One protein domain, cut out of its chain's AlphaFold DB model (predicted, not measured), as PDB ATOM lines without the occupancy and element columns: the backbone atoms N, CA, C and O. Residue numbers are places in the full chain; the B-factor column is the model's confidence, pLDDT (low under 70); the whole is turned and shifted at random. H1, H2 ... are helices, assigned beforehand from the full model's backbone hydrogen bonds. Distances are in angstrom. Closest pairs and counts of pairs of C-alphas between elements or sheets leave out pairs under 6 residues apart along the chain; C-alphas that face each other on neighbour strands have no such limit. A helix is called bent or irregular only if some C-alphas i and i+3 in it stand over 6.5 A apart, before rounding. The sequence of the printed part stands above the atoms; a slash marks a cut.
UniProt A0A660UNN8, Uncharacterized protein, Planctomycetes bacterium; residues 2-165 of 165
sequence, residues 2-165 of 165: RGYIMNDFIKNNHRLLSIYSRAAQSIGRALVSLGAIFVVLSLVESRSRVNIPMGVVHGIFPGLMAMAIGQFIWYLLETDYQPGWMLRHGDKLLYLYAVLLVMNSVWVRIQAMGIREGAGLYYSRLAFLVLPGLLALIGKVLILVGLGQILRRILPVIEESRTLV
ATOM      1  N   ARG A   2      24.205  35.740  17.778       48.22
ATOM      2  CA  ARG A   2      24.940  34.518  18.194       48.22
ATOM      3  C   ARG A   2      25.550  33.699  17.037       48.22
ATOM      4  O   ARG A   2      26.658  33.203  17.187       48.22
ATOM      5  N   GLY A   3      24.862  33.609  15.893       51.78
ATOM      6  CA  GLY A   3      25.361  32.896  14.704       51.78
ATOM      7  C   GLY A   3      26.586  33.547  14.048       51.78
ATOM      8  O   GLY A   3      27.491  32.847  13.617       51.78
ATOM      9  N   TYR A   4      26.678  34.882  14.067       54.53
ATOM     10  CA  TYR A   4      27.831  35.614  13.520       54.53
ATOM     11  C   TYR A   4      29.120  35.339  14.307       54.53
ATOM     12  O   TYR A   4      30.147  35.032  13.718       54.53
ATOM     13  N   ILE A   5      29.047  35.352  15.645       58.94
ATOM     14  CA  ILE A   5      30.209  35.084  16.510       58.94
ATOM     15  C   ILE A   5      30.705  33.639  16.333       58.94
ATOM     16  O   ILE A   5      31.911  33.392  16.321       58.94
ATOM     17  N   MET A   6      29.783  32.682  16.177       63.38
ATOM     18  CA  MET A   6      30.129  31.279  15.935       63.38
ATOM     19  C   MET A   6      30.841  31.104  14.586       63.38
ATOM     20  O   MET A   6      31.885  30.452  14.530       63.38
ATOM     21  N   ASN A   7      30.328  31.734  13.526       65.88
ATOM     22  CA  ASN A   7      30.928  31.658  12.193       65.88
ATOM     23  C   ASN A   7      32.318  32.293  12.149       65.88
ATOM     24  O   ASN A   7      33.235  31.710  11.571       65.88
ATOM     25  N   ASP A   8      32.516  33.428  12.819       68.69
ATOM     26  CA  ASP A   8      33.834  34.063  12.896       68.69
ATOM     27  C   ASP A   8      34.835  33.215  13.696       68.69
ATOM     28  O   ASP A   8      36.000  33.090  13.306       68.69
ATOM     29  N   PHE A   9      34.394  32.563  14.779       71.00
ATOM     30  CA  PHE A   9      35.243  31.648  15.543       71.00
ATOM     31  C   PHE A   9      35.658  30.422  14.724       71.00
ATOM     32  O   PHE A   9      36.842  30.068  14.711       71.00
ATOM     33  N   ILE A  10      34.707  29.787  14.030       71.38
ATOM     34  CA  ILE A  10      34.962  28.623  13.171       71.38
ATOM     35  C   ILE A  10      35.908  29.009  12.036       71.38
ATOM     36  O   ILE A  10      36.897  28.314  11.805       71.38
ATOM     37  N   LYS A  11      35.668  30.145  11.378       74.12
ATOM     38  CA  LYS A  11      36.488  30.626  10.261       74.12
ATOM     39  C   LYS A  11      37.926  30.927  10.685       74.12
ATOM     40  O   LYS A  11      38.860  30.495  10.011       74.12
ATOM     41  N   ASN A  12      38.115  31.586  11.828       79.94
ATOM     42  CA  ASN A  12      39.448  31.918  12.340       79.94
ATOM     43  C   ASN A  12      40.214  30.690  12.859       79.94
ATOM     44  O   ASN A  12      41.439  30.644  12.759       79.94
ATOM     45  N   ASN A  13      39.513  29.674  13.375       80.94
ATOM     46  CA  ASN A  13      40.132  28.484  13.975       80.94
ATOM     47  C   ASN A  13      40.018  27.217  13.117       80.94
ATOM     48  O   ASN A  13      40.400  26.134  13.567       80.94
ATOM     49  N   HIS A  14      39.549  27.337  11.874       79.19
ATOM     50  CA  HIS A  14      39.260  26.211  10.985       79.19
ATOM     51  C   HIS A  14      40.446  25.243  10.857       79.19
ATOM     52  O   HIS A  14      40.305  24.027  10.999       79.19
ATOM     53  N   ARG A  15      41.653  25.783  10.639       80.62
ATOM     54  CA  ARG A  15      42.873  24.978  10.476       80.62
ATOM     55  C   ARG A  15      43.223  24.195  11.743       80.62
ATOM     56  O   ARG A  15      43.590  23.027  11.644       80.62
ATOM     57  N   LEU A  16      43.085  24.815  12.914       82.38
ATOM     58  CA  LEU A  16      43.352  24.168  14.199       82.38
ATOM     59  C   LEU A  16      42.327  23.067  14.470       82.38
ATOM     60  O   LEU A  16      42.706  21.925  14.719       82.38
ATOM     61  N   LEU A  17      41.037  23.378  14.342       80.31
ATOM     62  CA  LEU A  17      39.942  22.424  14.539       80.31
ATOM     63  C   LEU A  17      40.055  21.214  13.597       80.31
ATOM     64  O   LEU A  17      39.862  20.078  14.029       80.31
ATOM     65  N   SER A  18      40.455  21.425  12.340       80.00
ATOM     66  CA  SER A  18      40.679  20.332  11.384       80.00
ATOM     67  C   SER A  18      41.827  19.407  11.812       80.00
ATOM     68  O   SER A  18      41.696  18.180  11.747       80.00
ATOM     69  N   ILE A  19      42.933  19.967  12.317       84.38
ATOM     70  CA  ILE A  19      44.059  19.186  12.853       84.38
ATOM     71  C   ILE A  19      43.616  18.390  14.085       84.38
ATOM     72  O   ILE A  19      43.879  17.190  14.155       84.38
ATOM     73  N   TYR A  20      42.899  19.023  15.017       82.06
ATOM     74  CA  TYR A  20      42.361  18.350  16.201       82.06
ATOM     75  C   TYR A  20      41.412  17.210  15.836       82.06
ATOM     76  O   TYR A  20      41.518  16.129  16.412       82.06
ATOM     77  N   SER A  21      40.528  17.407  14.854       84.56
ATOM     78  CA  SER A  21      39.625  16.356  14.385       84.56
ATOM     79  C   SER A  21      40.394  15.159  13.820       84.56
ATOM     80  O   SER A  21      40.158  14.021  14.234       84.56
ATOM     81  N   ARG A  22      41.376  15.397  12.939       83.38
ATOM     82  CA  ARG A  22      42.213  14.325  12.373       83.38
ATOM     83  C   ARG A  22      43.018  13.598  13.446       83.38
ATOM     84  O   ARG A  22      43.076  12.369  13.437       83.38
ATOM     85  N   ALA A  23      43.598  14.341  14.387       84.00
ATOM     86  CA  ALA A  23      44.329  13.769  15.511       84.00
ATOM     87  C   ALA A  23      43.411  12.903  16.388       84.00
ATOM     88  O   ALA A  23      43.752  11.757  16.678       84.00
ATOM     89  N   ALA A  24      42.220  13.397  16.737       83.75
ATOM     90  CA  ALA A  24      41.236  12.665  17.531       83.75
ATOM     91  C   ALA A  24      40.772  11.376  16.833       83.75
ATOM     92  O   ALA A  24      40.697  10.324  17.468       83.75
ATOM     93  N   GLN A  25      40.547  11.415  15.515       83.94
ATOM     94  CA  GLN A  25      40.219  10.219  14.736       83.94
ATOM     95  C   GLN A  25      41.377   9.213  14.700       83.94
ATOM     96  O   GLN A  25      41.146   8.014  14.858       83.94
ATOM     97  N   SER A  26      42.615   9.677  14.512       85.31
ATOM     98  CA  SER A  26      43.797   8.808  14.479       85.31
ATOM     99  C   SER A  26      44.047   8.138  15.832       85.31
ATOM    100  O   SER A  26      44.219   6.921  15.898       85.31
ATOM    101  N   ILE A  27      44.011   8.916  16.918       86.25
ATOM    102  CA  ILE A  27      44.150   8.414  18.293       86.25
ATOM    103  C   ILE A  27      43.017   7.438  18.610       86.25
ATOM    104  O   ILE A  27      43.258   6.364  19.160       86.25
ATOM    105  N   GLY A  28      41.791   7.780  18.216       83.94
ATOM    106  CA  GLY A  28      40.628   6.931  18.420       83.94
ATOM    107  C   GLY A  28      40.762   5.567  17.745       83.94
ATOM    108  O   GLY A  28      40.563   4.544  18.396       83.94
ATOM    109  N   ARG A  29      41.201   5.533  16.479       85.38
ATOM    110  CA  ARG A  29      41.488   4.278  15.761       85.38
ATOM    111  C   ARG A  29      42.581   3.464  16.450       85.38
ATOM    112  O   ARG A  29      42.406   2.264  16.624       85.38
ATOM    113  N   ALA A  30      43.673   4.103  16.871       86.75
ATOM    114  CA  ALA A  30      44.758   3.417  17.570       86.75
ATOM    115  C   ALA A  30      44.275   2.765  18.879       86.75
ATOM    116  O   ALA A  30      44.566   1.596  19.129       86.75
ATOM    117  N   LEU A  31      43.479   3.484  19.675       85.19
ATOM    118  CA  LEU A  31      42.894   2.979  20.921       85.19
ATOM    119  C   LEU A  31      41.919   1.820  20.692       85.19
ATOM    120  O   LEU A  31      41.976   0.827  21.419       85.19
ATOM    121  N   VAL A  32      41.060   1.912  19.671       86.00
ATOM    122  CA  VAL A  32      40.145   0.819  19.305       86.00
ATOM    123  C   VAL A  32      40.929  -0.420  18.880       86.00
ATOM    124  O   VAL A  32      40.647  -1.506  19.385       86.00
ATOM    125  N   SER A  33      41.935  -0.268  18.017       86.00
ATOM    126  CA  SER A  33      42.765  -1.385  17.552       86.00
ATOM    127  C   SER A  33      43.522  -2.050  18.701       86.00
ATOM    128  O   SER A  33      43.468  -3.269  18.842       86.00
ATOM    129  N   LEU A  34      44.175  -1.266  19.563       85.00
ATOM    130  CA  LEU A  34      44.888  -1.789  20.734       85.00
ATOM    131  C   LEU A  34      43.935  -2.486  21.714       85.00
ATOM    132  O   LEU A  34      44.238  -3.577  22.195       85.00
ATOM    133  N   GLY A  35      42.764  -1.894  21.970       81.62
ATOM    134  CA  GLY A  35      41.729  -2.495  22.810       81.62
ATOM    135  C   GLY A  35      41.212  -3.818  22.245       81.62
ATOM    136  O   GLY A  35      41.082  -4.791  22.987       81.62
ATOM    137  N   ALA A  36      40.973  -3.889  20.934       83.50
ATOM    138  CA  ALA A  36      40.536  -5.107  20.258       83.50
ATOM    139  C   ALA A  36      41.603  -6.210  20.312       83.50
ATOM    140  O   ALA A  36      41.284  -7.341  20.675       83.50
ATOM    141  N   ILE A  37      42.870  -5.878  20.032       85.00
ATOM    142  CA  ILE A  37      43.997  -6.819  20.148       85.00
ATOM    143  C   ILE A  37      44.073  -7.376  21.573       85.00
ATOM    144  O   ILE A  37      44.174  -8.587  21.757       85.00
ATOM    145  N   PHE A  38      43.956  -6.516  22.586       81.56
ATOM    146  CA  PHE A  38      43.990  -6.934  23.986       81.56
ATOM    147  C   PHE A  38      42.843  -7.891  24.348       81.56
ATOM    148  O   PHE A  38      43.056  -8.875  25.061       81.56
ATOM    149  N   VAL A  39      41.634  -7.639  23.836       80.12
ATOM    150  CA  VAL A  39      40.475  -8.528  24.024       80.12
ATOM    151  C   VAL A  39      40.712  -9.884  23.359       80.12
ATOM    152  O   VAL A  39      40.492 -10.910  23.999       80.12
ATOM    153  N   VAL A  40      41.200  -9.904  22.115       82.25
ATOM    154  CA  VAL A  40      41.490 -11.147  21.379       82.25
ATOM    155  C   VAL A  40      42.561 -11.967  22.096       82.25
ATOM    156  O   VAL A  40      42.350 -13.150  22.344       82.25
ATOM    157  N   LEU A  41      43.670 -11.344  22.505       80.88
ATOM    158  CA  LEU A  41      44.725 -12.024  23.263       80.88
ATOM    159  C   LEU A  41      44.201 -12.585  24.591       80.88
ATOM    160  O   LEU A  41      44.513 -13.717  24.949       80.88
ATOM    161  N   SER A  42      43.347 -11.833  25.289       75.12
ATOM    162  CA  SER A  42      42.735 -12.294  26.541       75.12
ATOM    163  C   SER A  42      41.828 -13.512  26.342       75.12
ATOM    164  O   SER A  42      41.789 -14.380  27.213       75.12
ATOM    165  N   LEU A  43      41.116 -13.588  25.212       75.44
ATOM    166  CA  LEU A  43      40.287 -14.742  24.846       75.44
ATOM    167  C   LEU A  43      41.140 -15.966  24.484       75.44
ATOM    168  O   LEU A  43      40.829 -17.069  24.926       75.44
ATOM    169  N   VAL A  44      42.212 -15.770  23.711       80.56
ATOM    170  CA  VAL A  44      43.101 -16.851  23.250       80.56
ATOM    171  C   VAL A  44      43.886 -17.462  24.407       80.56
ATOM    172  O   VAL A  44      43.951 -18.682  24.529       80.56
ATOM    173  N   GLU A  45      44.443 -16.641  25.296       75.50
ATOM    174  CA  GLU A  45      45.262 -17.134  26.409       75.50
ATOM    175  C   GLU A  45      44.437 -17.788  27.532       75.50
ATOM    176  O   GLU A  45      44.995 -18.168  28.559       75.50
ATOM    177  N   SER A  46      43.105 -17.889  27.386       63.09
ATOM    178  CA  SER A  46      42.185 -18.297  28.462       63.09
ATOM    179  C   SER A  46      42.441 -17.543  29.774       63.09
ATOM    180  O   SER A  46      42.108 -18.025  30.863       63.09
ATOM    181  N   ARG A  47      43.038 -16.342  29.695       56.25
ATOM    182  CA  ARG A  47      43.226 -15.498  30.868       56.25
ATOM    183  C   ARG A  47      41.845 -15.140  31.386       56.25
ATOM    184  O   ARG A  47      40.937 -14.843  30.618       56.25
ATOM    185  N   SER A  48      41.724 -15.202  32.709       54.81
ATOM    186  CA  SER A  48      40.554 -14.849  33.513       54.81
ATOM    187  C   SER A  48      39.555 -13.924  32.798       54.81
ATOM    188  O   SER A  48      39.941 -12.865  32.294       54.81
ATOM    189  N   ARG A  49      38.253 -14.267  32.858       57.81
ATOM    190  CA  ARG A  49      37.085 -13.504  32.334       57.81
ATOM    191  C   ARG A  49      37.047 -12.011  32.735       57.81
ATOM    192  O   ARG A  49      36.159 -11.276  32.321       57.81
ATOM    193  N   VAL A  50      37.989 -11.561  33.560       55.31
ATOM    194  CA  VAL A  50      38.202 -10.200  34.063       55.31
ATOM    195  C   VAL A  50      38.949  -9.293  33.073       55.31
ATOM    196  O   VAL A  50      38.727  -8.087  33.096       55.31
ATOM    197  N   ASN A  51      39.774  -9.827  32.164       61.94
ATOM    198  CA  ASN A  51      40.576  -8.990  31.249       61.94
ATOM    199  C   ASN A  51      39.786  -8.459  30.038       61.94
ATOM    200  O   ASN A  51      40.089  -7.389  29.511       61.94
ATOM    201  N   ILE A  52      38.731  -9.167  29.630       64.00
ATOM    202  CA  ILE A  52      37.853  -8.784  28.514       64.00
ATOM    203  C   ILE A  52      37.154  -7.436  28.777       64.00
ATOM    204  O   ILE A  52      37.302  -6.529  27.954       64.00
ATOM    205  N   PRO A  53      36.444  -7.229  29.908       65.50
ATOM    206  CA  PRO A  53      35.800  -5.944  30.167       65.50
ATOM    207  C   PRO A  53      36.815  -4.806  30.365       65.50
ATOM    208  O   PRO A  53      36.499  -3.660  30.059       65.50
ATOM    209  N   MET A  54      38.058  -5.106  30.763       67.06
ATOM    210  CA  MET A  54      39.128  -4.111  30.870       67.06
ATOM    211  C   MET A  54      39.545  -3.556  29.498       67.06
ATOM    212  O   MET A  54      39.607  -2.338  29.330       67.06
ATOM    213  N   GLY A  55      39.765  -4.422  28.501       66.12
ATOM    214  CA  GLY A  55      40.117  -4.002  27.136       66.12
ATOM    215  C   GLY A  55      38.999  -3.224  26.436       66.12
ATOM    216  O   GLY A  55      39.250  -2.227  25.754       66.12
ATOM    217  N   VAL A  56      37.747  -3.625  26.672       70.44
ATOM    218  CA  VAL A  56      36.569  -2.935  26.128       70.44
ATOM    219  C   VAL A  56      36.400  -1.552  26.765       70.44
ATOM    220  O   VAL A  56      36.312  -0.552  26.049       70.44
ATOM    221  N   VAL A  57      36.396  -1.466  28.099       72.44
ATOM    222  CA  VAL A  57      36.111  -0.219  28.834       72.44
ATOM    223  C   VAL A  57      37.265   0.781  28.767       72.44
ATOM    224  O   VAL A  57      37.008   1.981  28.733       72.44
ATOM    225  N   HIS A  58      38.521   0.330  28.730       73.19
ATOM    226  CA  HIS A  58      39.681   1.230  28.762       73.19
ATOM    227  C   HIS A  58      40.383   1.422  27.414       73.19
ATOM    228  O   HIS A  58      41.140   2.378  27.276       73.19
ATOM    229  N   GLY A  59      40.128   0.564  26.424       75.88
ATOM    230  CA  GLY A  59      40.674   0.713  25.072       75.88
ATOM    231  C   GLY A  59      39.607   1.153  24.077       75.88
ATOM    232  O   GLY A  59      39.630   2.275  23.570       75.88
ATOM    233  N   ILE A  60      38.633   0.272  23.839       79.44
ATOM    234  CA  ILE A  60      37.662   0.436  22.750       79.44
ATOM    235  C   ILE A  60      36.775   1.664  22.970       79.44
ATOM    236  O   ILE A  60      36.689   2.519  22.092       79.44
ATOM    237  N   PHE A  61      36.148   1.804  24.138       78.75
ATOM    238  CA  PHE A  61      35.224   2.917  24.391       78.75
ATOM    239  C   PHE A  61      35.874   4.311  24.368       78.75
ATOM    240  O   PHE A  61      35.326   5.199  23.711       78.75
ATOM    241  N   PRO A  62      37.033   4.540  25.014       78.62
ATOM    242  CA  PRO A  62      37.761   5.801  24.884       78.62
ATOM    243  C   PRO A  62      38.151   6.100  23.435       78.62
ATOM    244  O   PRO A  62      38.060   7.247  23.000       78.62
ATOM    245  N   GLY A  63      38.521   5.067  22.671       81.31
ATOM    246  CA  GLY A  63      38.809   5.202  21.250       81.31
ATOM    247  C   GLY A  63      37.587   5.629  20.434       81.31
ATOM    248  O   GLY A  63      37.661   6.596  19.677       81.31
ATOM    249  N   LEU A  64      36.434   4.989  20.657       81.62
ATOM    250  CA  LEU A  64      35.162   5.380  20.040       81.62
ATOM    251  C   LEU A  64      34.759   6.813  20.420       81.62
ATOM    252  O   LEU A  64      34.286   7.556  19.563       81.62
ATOM    253  N   MET A  65      34.994   7.231  21.668       80.19
ATOM    254  CA  MET A  65      34.752   8.609  22.109       80.19
ATOM    255  C   MET A  65      35.649   9.620  21.397       80.19
ATOM    256  O   MET A  65      35.156  10.642  20.923       80.19
ATOM    257  N   ALA A  66      36.943   9.336  21.262       81.38
ATOM    258  CA  ALA A  66      37.853  10.199  20.513       81.38
ATOM    259  C   ALA A  66      37.424  10.327  19.039       81.38
ATOM    260  O   ALA A  66      37.431  11.427  18.483       81.38
ATOM    261  N   MET A  67      36.958   9.233  18.423       81.69
ATOM    262  CA  MET A  67      36.404   9.269  17.065       81.69
ATOM    263  C   MET A  67      35.108  10.087  16.985       81.69
ATOM    264  O   MET A  67      34.960  10.881  16.056       81.69
ATOM    265  N   ALA A  68      34.205   9.950  17.961       79.88
ATOM    266  CA  ALA A  68      32.962  10.719  18.028       79.88
ATOM    267  C   ALA A  68      33.227  12.228  18.181       79.88
ATOM    268  O   ALA A  68      32.605  13.030  17.489       79.88
ATOM    269  N   ILE A  69      34.200  12.618  19.014       80.75
ATOM    270  CA  ILE A  69      34.650  14.015  19.143       80.75
ATOM    271  C   ILE A  69      35.233  14.513  17.817       80.75
ATOM    272  O   ILE A  69      34.909  15.612  17.372       80.75
ATOM    273  N   GLY A  70      36.053  13.697  17.150       79.31
ATOM    274  CA  GLY A  70      36.592  14.028  15.833       79.31
ATOM    275  C   GLY A  70      35.491  14.281  14.800       79.31
ATOM    276  O   GLY A  70      35.542  15.291  14.096       79.31
ATOM    277  N   GLN A  71      34.473  13.417  14.745       79.56
ATOM    278  CA  GLN A  71      33.298  13.610  13.886       79.56
ATOM    279  C   GLN A  71      32.479  14.841  14.284       79.56
ATOM    280  O   GLN A  71      31.954  15.520  13.409       79.56
ATOM    281  N   PHE A  72      32.397  15.170  15.574       78.56
ATOM    282  CA  PHE A  72      31.651  16.340  16.045       78.56
ATOM    283  C   PHE A  72      32.317  17.638  15.606       78.56
ATOM    284  O   PHE A  72      31.649  18.530  15.095       78.56
ATOM    285  N   ILE A  73      33.641  17.716  15.745       77.19
ATOM    286  CA  ILE A  73      34.420  18.858  15.262       77.19
ATOM    287  C   ILE A  73      34.285  18.976  13.742       77.19
ATOM    288  O   ILE A  73      34.107  20.072  13.233       77.19
ATOM    289  N   TRP A  74      34.322  17.857  13.016       77.38
ATOM    290  CA  TRP A  74      34.161  17.863  11.561       77.38
ATOM    291  C   TRP A  74      32.768  18.340  11.126       77.38
ATOM    292  O   TRP A  74      32.641  19.142  10.208       77.38
ATOM    293  N   TYR A  75      31.728  17.916  11.847       73.62
ATOM    294  CA  TYR A  75      30.363  18.393  11.645       73.62
ATOM    295  C   TYR A  75      30.219  19.895  11.945       73.62
ATOM    296  O   TYR A  75      29.549  20.609  11.202       73.62
ATOM    297  N   LEU A  76      30.889  20.393  12.993       73.19
ATOM    298  CA  LEU A  76      30.953  21.822  13.320       73.19
ATOM    299  C   LEU A  76      31.695  22.653  12.266       73.19
ATOM    300  O   LEU A  76      31.386  23.825  12.108       73.19
ATOM    301  N   LEU A  77      32.652  22.068  11.542       71.62
ATOM    302  CA  LEU A  77      33.371  22.726  10.443       71.62
ATOM    303  C   LEU A  77      32.557  22.781   9.137       71.62
ATOM    304  O   LEU A  77      33.130  23.008   8.074       71.62
ATOM    305  N   GLU A  78      31.244  22.530   9.206       65.38
ATOM    306  CA  GLU A  78      30.288  22.582   8.088       65.38
ATOM    307  C   GLU A  78      30.680  21.726   6.874       65.38
ATOM    308  O   GLU A  78      30.148  21.889   5.779       65.38
ATOM    309  N   THR A  79      31.596  20.777   7.060       60.59
ATOM    310  CA  THR A  79      32.161  19.996   5.957       60.59
ATOM    311  C   THR A  79      31.234  18.854   5.533       60.59
ATOM    312  O   THR A  79      31.341  18.374   4.409       60.59
ATOM    313  N   ASP A  80      30.301  18.451   6.407       57.00
ATOM    314  CA  ASP A  80      29.313  17.398   6.162       57.00
ATOM    315  C   ASP A  80      27.866  17.910   6.294       57.00
ATOM    316  O   ASP A  80      27.514  18.710   7.169       57.00
ATOM    317  N   TYR A  81      26.987  17.405   5.425       51.94
ATOM    318  CA  TYR A  81      25.569  17.784   5.373       51.94
ATOM    319  C   TYR A  81      24.717  17.118   6.470       51.94
ATOM    320  O   TYR A  81      23.598  17.548   6.726       51.94
ATOM    321  N   GLN A  82      25.222  16.068   7.131       55.50
ATOM    322  CA  GLN A  82      24.491  15.324   8.161       55.50
ATOM    323  C   GLN A  82      25.399  14.929   9.332       55.50
ATOM    324  O   GLN A  82      26.567  14.601   9.114       55.50
ATOM    325  N   PRO A  83      24.879  14.899  10.574       62.50
ATOM    326  CA  PRO A  83      25.637  14.395  11.709       62.50
ATOM    327  C   PRO A  83      25.927  12.905  11.517       62.50
ATOM    328  O   PRO A  83      25.023  12.111  11.232       62.50
ATOM    329  N   GLY A  84      27.195  12.520  11.686       67.62
ATOM    330  CA  GLY A  84      27.629  11.127  11.595       67.62
ATOM    331  C   GLY A  84      26.860  10.206  12.550       67.62
ATOM    332  O   GLY A  84      26.316  10.636  13.571       67.62
ATOM    333  N   TRP A  85      26.821   8.907  12.244       69.12
ATOM    334  CA  TRP A  85      26.040   7.926  13.014       69.12
ATOM    335  C   TRP A  85      26.386   7.903  14.515       69.12
ATOM    336  O   TRP A  85      25.483   7.755  15.344       69.12
ATOM    337  N   MET A  86      27.661   8.125  14.868       69.31
ATOM    338  CA  MET A  86      28.119   8.216  16.264       69.31
ATOM    339  C   MET A  86      27.553   9.427  17.006       69.31
ATOM    340  O   MET A  86      27.382   9.353  18.215       69.31
ATOM    341  N   LEU A  87      27.250  10.525  16.311       70.19
ATOM    342  CA  LEU A  87      26.633  11.714  16.900       70.19
ATOM    343  C   LEU A  87      25.131  11.557  17.072       70.19
ATOM    344  O   LEU A  87      24.607  11.901  18.128       70.19
ATOM    345  N   ARG A  88      24.456  10.957  16.085       71.38
ATOM    346  CA  ARG A  88      23.019  10.645  16.178       71.38
ATOM    347  C   ARG A  88      22.687   9.694  17.326       71.38
ATOM    348  O   ARG A  88      21.614   9.797  17.903       71.38
ATOM    349  N   HIS A  89      23.595   8.773  17.639       73.69
ATOM    350  CA  HIS A  89      23.446   7.819  18.743       73.69
ATOM    351  C   HIS A  89      24.374   8.133  19.922       73.69
ATOM    352  O   HIS A  89      24.555   7.289  20.800       73.69
ATOM    353  N   GLY A  90      24.991   9.318  19.942       69.38
ATOM    354  CA  GLY A  90      26.041   9.657  20.902       69.38
ATOM    355  C   GLY A  90      25.539   9.662  22.340       69.38
ATOM    356  O   GLY A  90      26.239   9.188  23.231       69.38
ATOM    357  N   ASP A  91      24.298  10.093  22.561       71.00
ATOM    358  CA  ASP A  91      23.630  10.025  23.860       71.00
ATOM    359  C   ASP A  91      23.513   8.572  24.354       71.00
ATOM    360  O   ASP A  91      23.983   8.242  25.444       71.00
ATOM    361  N   LYS A  92      22.979   7.672  23.524       77.00
ATOM    362  CA  LYS A  92      22.817   6.248  23.846       77.00
ATOM    363  C   LYS A  92      24.164   5.561  24.059       77.00
ATOM    364  O   LYS A  92      24.292   4.763  24.985       77.00
ATOM    365  N   LEU A  93      25.169   5.887  23.244       75.56
ATOM    366  CA  LEU A  93      26.527   5.350  23.372       75.56
ATOM    367  C   LEU A  93      27.189   5.780  24.688       75.56
ATOM    368  O   LEU A  93      27.834   4.960  25.338       75.56
ATOM    369  N   LEU A  94      26.994   7.033  25.110       77.19
ATOM    370  CA  LEU A  94      27.511   7.555  26.379       77.19
ATOM    371  C   LEU A  94      26.841   6.894  27.589       77.19
ATOM    372  O   LEU A  94      27.535   6.503  28.531       77.19
ATOM    373  N   TYR A  95      25.519   6.701  27.550       76.19
ATOM    374  CA  TYR A  95      24.799   5.969  28.597       76.19
ATOM    375  C   TYR A  95      25.211   4.496  28.658       76.19
ATOM    376  O   TYR A  95      25.489   3.982  29.742       76.19
ATOM    377  N   LEU A  96      25.309   3.824  27.507       78.50
ATOM    378  CA  LEU A  96      25.772   2.439  27.433       78.50
ATOM    379  C   LEU A  96      27.190   2.299  28.002       78.50
ATOM    380  O   LEU A  96      27.462   1.372  28.766       78.50
ATOM    381  N   TYR A  97      28.076   3.248  27.691       77.31
ATOM    382  CA  TYR A  97      29.423   3.267  28.246       77.31
ATOM    383  C   TYR A  97      29.419   3.461  29.766       77.31
ATOM    384  O   TYR A  97      30.136   2.750  30.468       77.31
ATOM    385  N   ALA A  98      28.583   4.360  30.294       76.12
ATOM    386  CA  ALA A  98      28.446   4.551  31.735       76.12
ATOM    387  C   ALA A  98      28.000   3.257  32.442       76.12
ATOM    388  O   ALA A  98      28.593   2.881  33.454       76.12
ATOM    389  N   VAL A  99      27.027   2.534  31.877       79.44
ATOM    390  CA  VAL A  99      26.565   1.241  32.412       79.44
ATOM    391  C   VAL A  99      27.690   0.204  32.397       79.44
ATOM    392  O   VAL A  99      27.964  -0.421  33.421       79.44
ATOM    393  N   LEU A 100      28.392   0.051  31.272       75.88
ATOM    394  CA  LEU A 100      29.496  -0.908  31.155       75.88
ATOM    395  C   LEU A 100      30.665  -0.573  32.085       75.88
ATOM    396  O   LEU A 100      31.288  -1.476  32.645       75.88
ATOM    397  N   LEU A 101      30.941   0.713  32.303       77.19
ATOM    398  CA  LEU A 101      31.976   1.174  33.225       77.19
ATOM    399  C   LEU A 101      31.619   0.852  34.686       77.19
ATOM    400  O   LEU A 101      32.493   0.416  35.444       77.19
ATOM    401  N   VAL A 102      30.345   0.999  35.066       77.81
ATOM    402  CA  VAL A 102      29.824   0.568  36.375       77.81
ATOM    403  C   VAL A 102      29.951  -0.948  36.525       77.81
ATOM    404  O   VAL A 102      30.542  -1.409  37.501       77.81
ATOM    405  N   MET A 103      29.486  -1.722  35.538       76.31
ATOM    406  CA  MET A 103      29.563  -3.188  35.563       76.31
ATOM    407  C   MET A 103      31.007  -3.692  35.674       76.31
ATOM    408  O   MET A 103      31.295  -4.513  36.543       76.31
ATOM    409  N   ASN A 104      31.930  -3.167  34.860       75.38
ATOM    410  CA  ASN A 104      33.349  -3.530  34.922       75.38
ATOM    411  C   ASN A 104      33.952  -3.207  36.295       75.38
ATOM    412  O   ASN A 104      34.675  -4.014  36.873       75.38
ATOM    413  N   SER A 105      33.613  -2.049  36.857       73.31
ATOM    414  CA  SER A 105      34.157  -1.632  38.150       73.31
ATOM    415  C   SER A 105      33.637  -2.483  39.305       73.31
ATOM    416  O   SER A 105      34.400  -2.785  40.222       73.31
ATOM    417  N   VAL A 106      32.370  -2.905  39.265       74.81
ATOM    418  CA  VAL A 106      31.814  -3.870  40.228       74.81
ATOM    419  C   VAL A 106      32.499  -5.229  40.064       74.81
ATOM    420  O   VAL A 106      32.973  -5.797  41.047       74.81
ATOM    421  N   TRP A 107      32.629  -5.711  38.828       73.06
ATOM    422  CA  TRP A 107      33.230  -7.008  38.513       73.06
ATOM    423  C   TRP A 107      34.687  -7.129  38.981       73.06
ATOM    424  O   TRP A 107      35.038  -8.072  39.691       73.06
ATOM    425  N   VAL A 108      35.530  -6.143  38.654       72.00
ATOM    426  CA  VAL A 108      36.939  -6.099  39.082       72.00
ATOM    427  C   VAL A 108      37.054  -6.123  40.607       72.00
ATOM    428  O   VAL A 108      37.927  -6.798  41.154       72.00
ATOM    429  N   ARG A 109      36.157  -5.428  41.315       71.38
ATOM    430  CA  ARG A 109      36.166  -5.384  42.784       71.38
ATOM    431  C   ARG A 109      35.747  -6.708  43.418       71.38
ATOM    432  O   ARG A 109      36.377  -7.106  44.392       71.38
ATOM    433  N   ILE A 110      34.742  -7.396  42.870       71.75
ATOM    434  CA  ILE A 110      34.334  -8.738  43.332       71.75
ATOM    435  C   ILE A 110      35.515  -9.713  43.239       71.75
ATOM    436  O   ILE A 110      35.829 -10.414  44.197       71.75
ATOM    437  N   GLN A 111      36.230  -9.691  42.119       68.31
ATOM    438  CA  GLN A 111      37.367 -10.582  41.885       68.31
ATOM    439  C   GLN A 111      38.571 -10.238  42.771       68.31
ATOM    440  O   GLN A 111      39.217 -11.130  43.320       68.31
ATOM    441  N   ALA A 112      38.843  -8.947  42.979       67.62
ATOM    442  CA  ALA A 112      39.875  -8.500  43.911       67.62
ATOM    443  C   ALA A 112      39.596  -8.938  45.363       67.62
ATOM    444  O   ALA A 112      40.546  -9.177  46.109       67.62
ATOM    445  N   MET A 113      38.322  -9.065  45.759       65.62
ATOM    446  CA  MET A 113      37.947  -9.624  47.063       65.62
ATOM    447  C   MET A 113      38.239 -11.129  47.135       65.62
ATOM    448  O   MET A 113      38.919 -11.552  48.066       65.62
ATOM    449  N   GLY A 114      37.840 -11.912  46.126       63.62
ATOM    450  CA  GLY A 114      38.080 -13.364  46.106       63.62
ATOM    451  C   GLY A 114      39.565 -13.756  46.141       63.62
ATOM    452  O   GLY A 114      39.946 -14.686  46.846       63.62
ATOM    453  N   ILE A 115      40.434 -13.005  45.453       61.81
ATOM    454  CA  ILE A 115      41.889 -13.257  45.454       61.81
ATOM    455  C   ILE A 115      42.514 -12.952  46.828       61.81
ATOM    456  O   ILE A 115      43.464 -13.615  47.241       61.81
ATOM    457  N   ARG A 116      42.003 -11.947  47.550       59.94
ATOM    458  CA  ARG A 116      42.597 -11.484  48.815       59.94
ATOM    459  C   ARG A 116      42.118 -12.251  50.039       59.94
ATOM    460  O   ARG A 116      42.898 -12.383  50.979       59.94
ATOM    461  N   GLU A 117      40.904 -12.796  50.015       59.19
ATOM    462  CA  GLU A 117      40.448 -13.751  51.034       59.19
ATOM    463  C   GLU A 117      41.332 -15.003  51.052       59.19
ATOM    464  O   GLU A 117      41.707 -15.468  52.126       59.19
ATOM    465  N   GLY A 118      41.793 -15.459  49.882       58.38
ATOM    466  CA  GLY A 118      42.808 -16.512  49.779       58.38
ATOM    467  C   GLY A 118      44.213 -16.106  50.257       58.38
ATOM    468  O   GLY A 118      45.034 -16.979  50.511       58.38
ATOM    469  N   ALA A 119      44.498 -14.806  50.400       60.81
ATOM    470  CA  ALA A 119      45.818 -14.270  50.759       60.81
ATOM    471  C   ALA A 119      45.922 -13.748  52.210       60.81
ATOM    472  O   ALA A 119      46.955 -13.197  52.584       60.81
ATOM    473  N   GLY A 120      44.867 -13.870  53.028       56.59
ATOM    474  CA  GLY A 120      44.896 -13.525  54.460       56.59
ATOM    475  C   GLY A 120      45.030 -12.029  54.797       56.59
ATOM    476  O   GLY A 120      45.256 -11.673  55.953       56.59
ATOM    477  N   LEU A 121      44.886 -11.130  53.819       58.62
ATOM    478  CA  LEU A 121      45.015  -9.678  54.005       58.62
ATOM    479  C   LEU A 121      43.696  -9.060  54.506       58.62
ATOM    480  O   LEU A 121      42.866  -8.604  53.716       58.62
ATOM    481  N   TYR A 122      43.522  -8.996  55.828       56.00
ATOM    482  CA  TYR A 122      42.389  -8.337  56.493       56.00
ATOM    483  C   TYR A 122      42.548  -6.803  56.526       56.00
ATOM    484  O   TYR A 122      42.824  -6.206  57.562       56.00
ATOM    485  N   TYR A 123      42.356  -6.137  55.386       55.38
ATOM    486  CA  TYR A 123      42.069  -4.695  55.368       55.38
ATOM    487  C   TYR A 123      40.561  -4.455  55.516       55.38
ATOM    488  O   TYR A 123      39.751  -5.270  55.073       55.38
ATOM    489  N   SER A 124      40.164  -3.324  56.113       57.91
ATOM    490  CA  SER A 124      38.746  -2.982  56.264       57.91
ATOM    491  C   SER A 124      38.065  -2.941  54.889       57.91
ATOM    492  O   SER A 124      38.378  -2.112  54.029       57.91
ATOM    493  N   ARG A 125      37.126  -3.874  54.667       57.03
ATOM    494  CA  ARG A 125      36.419  -4.059  53.385       57.03
ATOM    495  C   ARG A 125      35.846  -2.738  52.853       57.03
ATOM    496  O   ARG A 125      35.872  -2.496  51.655       57.03
ATOM    497  N   LEU A 126      35.411  -1.848  53.747       54.28
ATOM    498  CA  LEU A 126      34.836  -0.538  53.432       54.28
ATOM    499  C   LEU A 126      35.847   0.500  52.908       54.28
ATOM    500  O   LEU A 126      35.533   1.201  51.948       54.28
ATOM    501  N   ALA A 127      37.059   0.595  53.464       56.06
ATOM    502  CA  ALA A 127      38.012   1.643  53.069       56.06
ATOM    503  C   ALA A 127      38.536   1.453  51.633       56.06
ATOM    504  O   ALA A 127      38.739   2.422  50.902       56.06
ATOM    505  N   PHE A 128      38.690   0.198  51.201       59.06
ATOM    506  CA  PHE A 128      39.152  -0.134  49.850       59.06
ATOM    507  C   PHE A 128      38.012  -0.126  48.812       59.06
ATOM    508  O   PHE A 128      38.211   0.250  47.652       59.06
ATOM    509  N   LEU A 129      36.787  -0.501  49.211       55.69
ATOM    510  CA  LEU A 129      35.628  -0.494  48.313       55.69
ATOM    511  C   LEU A 129      35.146   0.937  48.017       55.69
ATOM    512  O   LEU A 129      34.837   1.270  46.871       55.69
ATOM    513  N   VAL A 130      35.114   1.803  49.029       56.44
ATOM    514  CA  VAL A 130      34.335   3.045  48.953       56.44
ATOM    515  C   VAL A 130      35.164   4.256  48.517       56.44
ATOM    516  O   VAL A 130      34.653   5.077  47.767       56.44
ATOM    517  N   LEU A 131      36.439   4.387  48.899       58.28
ATOM    518  CA  LEU A 131      37.097   5.701  48.795       58.28
ATOM    519  C   LEU A 131      37.747   6.026  47.433       58.28
ATOM    520  O   LEU A 131      37.351   7.017  46.821       58.28
ATOM    521  N   PRO A 132      38.698   5.239  46.893       61.44
ATOM    522  CA  PRO A 132      39.442   5.683  45.709       61.44
ATOM    523  C   PRO A 132      38.664   5.453  44.409       61.44
ATOM    524  O   PRO A 132      38.644   6.289  43.509       61.44
ATOM    525  N   GLY A 133      38.003   4.298  44.298       63.59
ATOM    526  CA  GLY A 133      37.357   3.902  43.050       63.59
ATOM    527  C   GLY A 133      35.922   4.403  42.899       63.59
ATOM    528  O   GLY A 133      35.453   4.496  41.773       63.59
ATOM    529  N   LEU A 134      35.202   4.705  43.987       67.88
ATOM    530  CA  LEU A 134      33.805   5.149  43.894       67.88
ATOM    531  C   LEU A 134      33.747   6.618  43.472       67.88
ATOM    532  O   LEU A 134      32.990   6.960  42.574       67.88
ATOM    533  N   LEU A 135      34.622   7.458  44.039       68.94
ATOM    534  CA  LEU A 135      34.724   8.874  43.682       68.94
ATOM    535  C   LEU A 135      35.130   9.056  42.210       68.94
ATOM    536  O   LEU A 135      34.476   9.781  41.461       68.94
ATOM    537  N   ALA A 136      36.167   8.332  41.770       70.00
ATOM    538  CA  ALA A 136      36.622   8.356  40.381       70.00
ATOM    539  C   ALA A 136      35.563   7.810  39.406       70.00
ATOM    540  O   ALA A 136      35.453   8.284  38.276       70.00
ATOM    541  N   LEU A 137      34.772   6.822  39.834       74.38
ATOM    542  CA  LEU A 137      33.691   6.259  39.033       74.38
ATOM    543  C   LEU A 137      32.506   7.212  38.916       74.38
ATOM    544  O   LEU A 137      32.049   7.457  37.804       74.38
ATOM    545  N   ILE A 138      32.050   7.778  40.034       78.06
ATOM    546  CA  ILE A 138      30.973   8.772  40.062       78.06
ATOM    547  C   ILE A 138      31.354   9.956  39.176       78.06
ATOM    548  O   ILE A 138      30.561  10.346  38.325       78.06
ATOM    549  N   GLY A 139      32.587  10.459  39.290       77.12
ATOM    550  CA  GLY A 139      33.088  11.524  38.422       77.12
ATOM    551  C   GLY A 139      33.019  11.157  36.937       77.12
ATOM    552  O   GLY A 139      32.475  11.918  36.143       77.12
ATOM    553  N   LYS A 140      33.497   9.967  36.550       77.00
ATOM    554  CA  LYS A 140      33.436   9.504  35.150       77.00
ATOM    555  C   LYS A 140      32.004   9.353  34.645       77.00
ATOM    556  O   LYS A 140      31.712   9.778  33.534       77.00
ATOM    557  N   VAL A 141      31.114   8.779  35.451       79.75
ATOM    558  CA  VAL A 141      29.700   8.609  35.094       79.75
ATOM    559  C   VAL A 141      29.016   9.967  34.950       79.75
ATOM    560  O   VAL A 141      28.337  10.189  33.954       79.75
ATOM    561  N   LEU A 142      29.242  10.899  35.878       80.44
ATOM    562  CA  LEU A 142      28.708  12.260  35.796       80.44
ATOM    563  C   LEU A 142      29.219  12.998  34.558       80.44
ATOM    564  O   LEU A 142      28.423  13.638  33.877       80.44
ATOM    565  N   ILE A 143      30.508  12.870  34.228       80.69
ATOM    566  CA  ILE A 143      31.072  13.444  33.001       80.69
ATOM    567  C   ILE A 143      30.380  12.846  31.777       80.69
ATOM    568  O   ILE A 143      29.957  13.600  30.912       80.69
ATOM    569  N   LEU A 144      30.218  11.523  31.700       77.62
ATOM    570  CA  LEU A 144      29.584  10.859  30.555       77.62
ATOM    571  C   LEU A 144      28.114  11.243  30.388       77.62
ATOM    572  O   LEU A 144      27.680  11.561  29.282       77.62
ATOM    573  N   VAL A 145      27.360  11.249  31.487       79.06
ATOM    574  CA  VAL A 145      25.949  11.652  31.500       79.06
ATOM    575  C   VAL A 145      25.816  13.131  31.143       79.06
ATOM    576  O   VAL A 145      24.990  13.485  30.304       79.06
ATOM    577  N   GLY A 146      26.660  13.989  31.719       77.75
ATOM    578  CA  GLY A 146      26.704  15.415  31.408       77.75
ATOM    579  C   GLY A 146      27.043  15.667  29.942       77.75
ATOM    580  O   GLY A 146      26.348  16.432  29.276       77.75
ATOM    581  N   LEU A 147      28.042  14.965  29.400       78.62
ATOM    582  CA  LEU A 147      28.407  15.052  27.987       78.62
ATOM    583  C   LEU A 147      27.245  14.605  27.091       78.62
ATOM    584  O   LEU A 147      26.975  15.250  26.083       78.62
ATOM    585  N   GLY A 148      26.520  13.553  27.478       77.00
ATOM    586  CA  GLY A 148      25.358  13.055  26.739       77.00
ATOM    587  C   GLY A 148      24.203  14.050  26.723       77.00
ATOM    588  O   GLY A 148      23.598  14.279  25.675       77.00
ATOM    589  N   GLN A 149      23.932  14.703  27.854       77.88
ATOM    590  CA  GLN A 149      22.931  15.767  27.938       77.88
ATOM    591  C   GLN A 149      23.324  16.997  27.114       77.88
ATOM    592  O   GLN A 149      22.486  17.547  26.396       77.88
ATOM    593  N   ILE A 150      24.593  17.409  27.186       79.75
ATOM    594  CA  ILE A 150      25.129  18.518  26.391       79.75
ATOM    595  C   ILE A 150      24.991  18.198  24.903       79.75
ATOM    596  O   ILE A 150      24.441  19.008  24.160       79.75
ATOM    597  N   LEU A 151      25.414  17.006  24.475       76.75
ATOM    598  CA  LEU A 151      25.331  16.583  23.080       76.75
ATOM    599  C   LEU A 151      23.880  16.596  22.585       76.75
ATOM    600  O   LEU A 151      23.595  17.190  21.548       76.75
ATOM    601  N   ARG A 152      22.950  16.035  23.369       76.06
ATOM    602  CA  ARG A 152      21.515  15.995  23.048       76.06
ATOM    603  C   ARG A 152      20.893  17.385  22.900       76.06
ATOM    604  O   ARG A 152      19.925  17.535  22.163       76.06
ATOM    605  N   ARG A 153      21.425  18.390  23.599       76.25
ATOM    606  CA  ARG A 153      20.929  19.771  23.540       76.25
ATOM    607  C   ARG A 153      21.601  20.595  22.445       76.25
ATOM    608  O   ARG A 153      20.946  21.440  21.849       76.25
ATOM    609  N   ILE A 154      22.887  20.366  22.192       75.81
ATOM    610  CA  ILE A 154      23.661  21.115  21.197       75.81
ATOM    611  C   ILE A 154      23.335  20.649  19.774       75.81
ATOM    612  O   ILE A 154      23.214  21.494  18.893       75.81
ATOM    613  N   LEU A 155      23.156  19.343  19.546       73.25
ATOM    614  CA  LEU A 155      22.882  18.797  18.212       73.25
ATOM    615  C   LEU A 155      21.674  19.461  17.511       73.25
ATOM    616  O   LEU A 155      21.874  19.985  16.415       73.25
ATOM    617  N   PRO A 156      20.470  19.525  18.125       70.25
ATOM    618  CA  PRO A 156      19.309  20.144  17.485       70.25
ATOM    619  C   PRO A 156      19.478  21.655  17.298       70.25
ATOM    620  O   PRO A 156      19.020  22.195  16.303       70.25
ATOM    621  N   VAL A 157      20.192  22.341  18.199       72.56
ATOM    622  CA  VAL A 157      20.464  23.785  18.067       72.56
ATOM    623  C   VAL A 157      21.385  24.073  16.877       72.56
ATOM    624  O   VAL A 157      21.193  25.072  16.186       72.56
ATOM    625  N   ILE A 158      22.380  23.215  16.625       69.75
ATOM    626  CA  ILE A 158      23.242  23.329  15.437       69.75
ATOM    627  C   ILE A 158      22.431  23.049  14.170       69.75
ATOM    628  O   ILE A 158      22.554  23.798  13.205       69.75
ATOM    629  N   GLU A 159      21.603  22.001  14.163       69.81
ATOM    630  CA  GLU A 159      20.736  21.683  13.019       69.81
ATOM    631  C   GLU A 159      19.772  22.834  12.703       69.81
ATOM    632  O   GLU A 159      19.720  23.287  11.563       69.81
ATOM    633  N   GLU A 160      19.094  23.378  13.713       66.06
ATOM    634  CA  GLU A 160      18.153  24.493  13.567       66.06
ATOM    635  C   GLU A 160      18.852  25.776  13.081       66.06
ATOM    636  O   GLU A 160      18.354  26.466  12.188       66.06
ATOM    637  N   SER A 161      20.061  26.052  13.586       61.00
ATOM    638  CA  SER A 161      20.884  27.182  13.126       61.00
ATOM    639  C   SER A 161      21.310  27.049  11.660       61.00
ATOM    640  O   SER A 161      21.499  28.071  11.008       61.00
ATOM    641  N   ARG A 162      21.453  25.822  11.138       60.38
ATOM    642  CA  ARG A 162      21.759  25.575   9.717       60.38
ATOM    643  C   ARG A 162      20.530  25.682   8.819       60.38
ATOM    644  O   ARG A 162      20.684  26.069   7.673       60.38
ATOM    645  N   THR A 163      19.337  25.337   9.307       59.41
ATOM    646  CA  THR A 163      18.092  25.417   8.513       59.41
ATOM    647  C   THR A 163      17.513  26.826   8.396       59.41
ATOM    648  O   THR A 163      16.640  27.057   7.567       59.41
ATOM    649  N   LEU A 164      17.956  27.755   9.250       53.00
ATOM    650  CA  LEU A 164      17.517  29.156   9.263       53.00
ATOM    651  C   LEU A 164      18.387  30.084   8.391       53.00
ATOM    652  O   LEU A 164      18.121  31.287   8.348       53.00
ATOM    653  N   VAL A 165      19.413  29.540   7.728       46.88
ATOM    654  CA  VAL A 165      20.254  30.210   6.718       46.88
ATOM    655  C   VAL A 165      19.883  29.670   5.345       46.88
ATOM    656  O   VAL A 165      19.776  30.496   4.415       46.88
TER     657      VAL A 165
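This is residues 2 to 165 of the 165 residues of an uncharacterized protein of Planctomycetes bacterium (UniProt A0A660UNN8). Four long helices, H1b, H2, H4 and H6, run back and forth side by side in a loose row, each the opposite way to the one before. The first helix bends sharply, and its short arm H1a turns off across the end of the row near the ends of H2 and H6. The short helices H3 and H5 come just before H4 and H6. The printed part has 164 residues with six named helices, H1 to H6, and no named strand: all helix, loose, with a radius of gyration of the C-alphas of 20.1 A and spans of 68 by 34 by 24 A.

H1, residues 2 to 44, was assigned as one helix by its hydrogen bonds but is bent: C-alphas 12 and 15 are 8.0 A apart. Its arms are H1a, residues 2 to 12, beginning at (24.940, 34.518, 18.194), and H1b, residues 15 to 44, 43.7 A. H2 is residues 51 to 76, 36.9 A; H3, 85 to 88; H4, 90 to 117, 40.8 A; H5, 125 to 130; and H6, 132 to 163, 47.2 A, with C-alpha 163 at (18.092, 25.417, 8.513).

H2 is the hub. It forms a helical hairpin with H1b; their closest C-alphas, Gly 28 and Gly 63, are 3.8 A apart, at a shallow tilt of 19 degrees. H2 touches H4, closest C-alphas Pro 53 and Asn 104 at 5.9 A, and H3, Ala 68 and Met 86 at 5.7 A. H4 touches H6, Asp 91 and Gly 148 at 4.5 A, opposite ways at 9 degrees. H1b and H6 are apart. Every O i to N i+4 pair is within hydrogen-bond range in H1a, H1b, H4 and H5; H2 has 20 of 22, H6 25 of 28, and H3 is too short for one.

The C-alphas of Gly 120 and Val 165, the two farthest apart, are 69.3 A apart. The printed part has no cut, and no link is long. Mean pLDDT of the printed part is 71.8; 60 residues are under 70, among them 111 to 135.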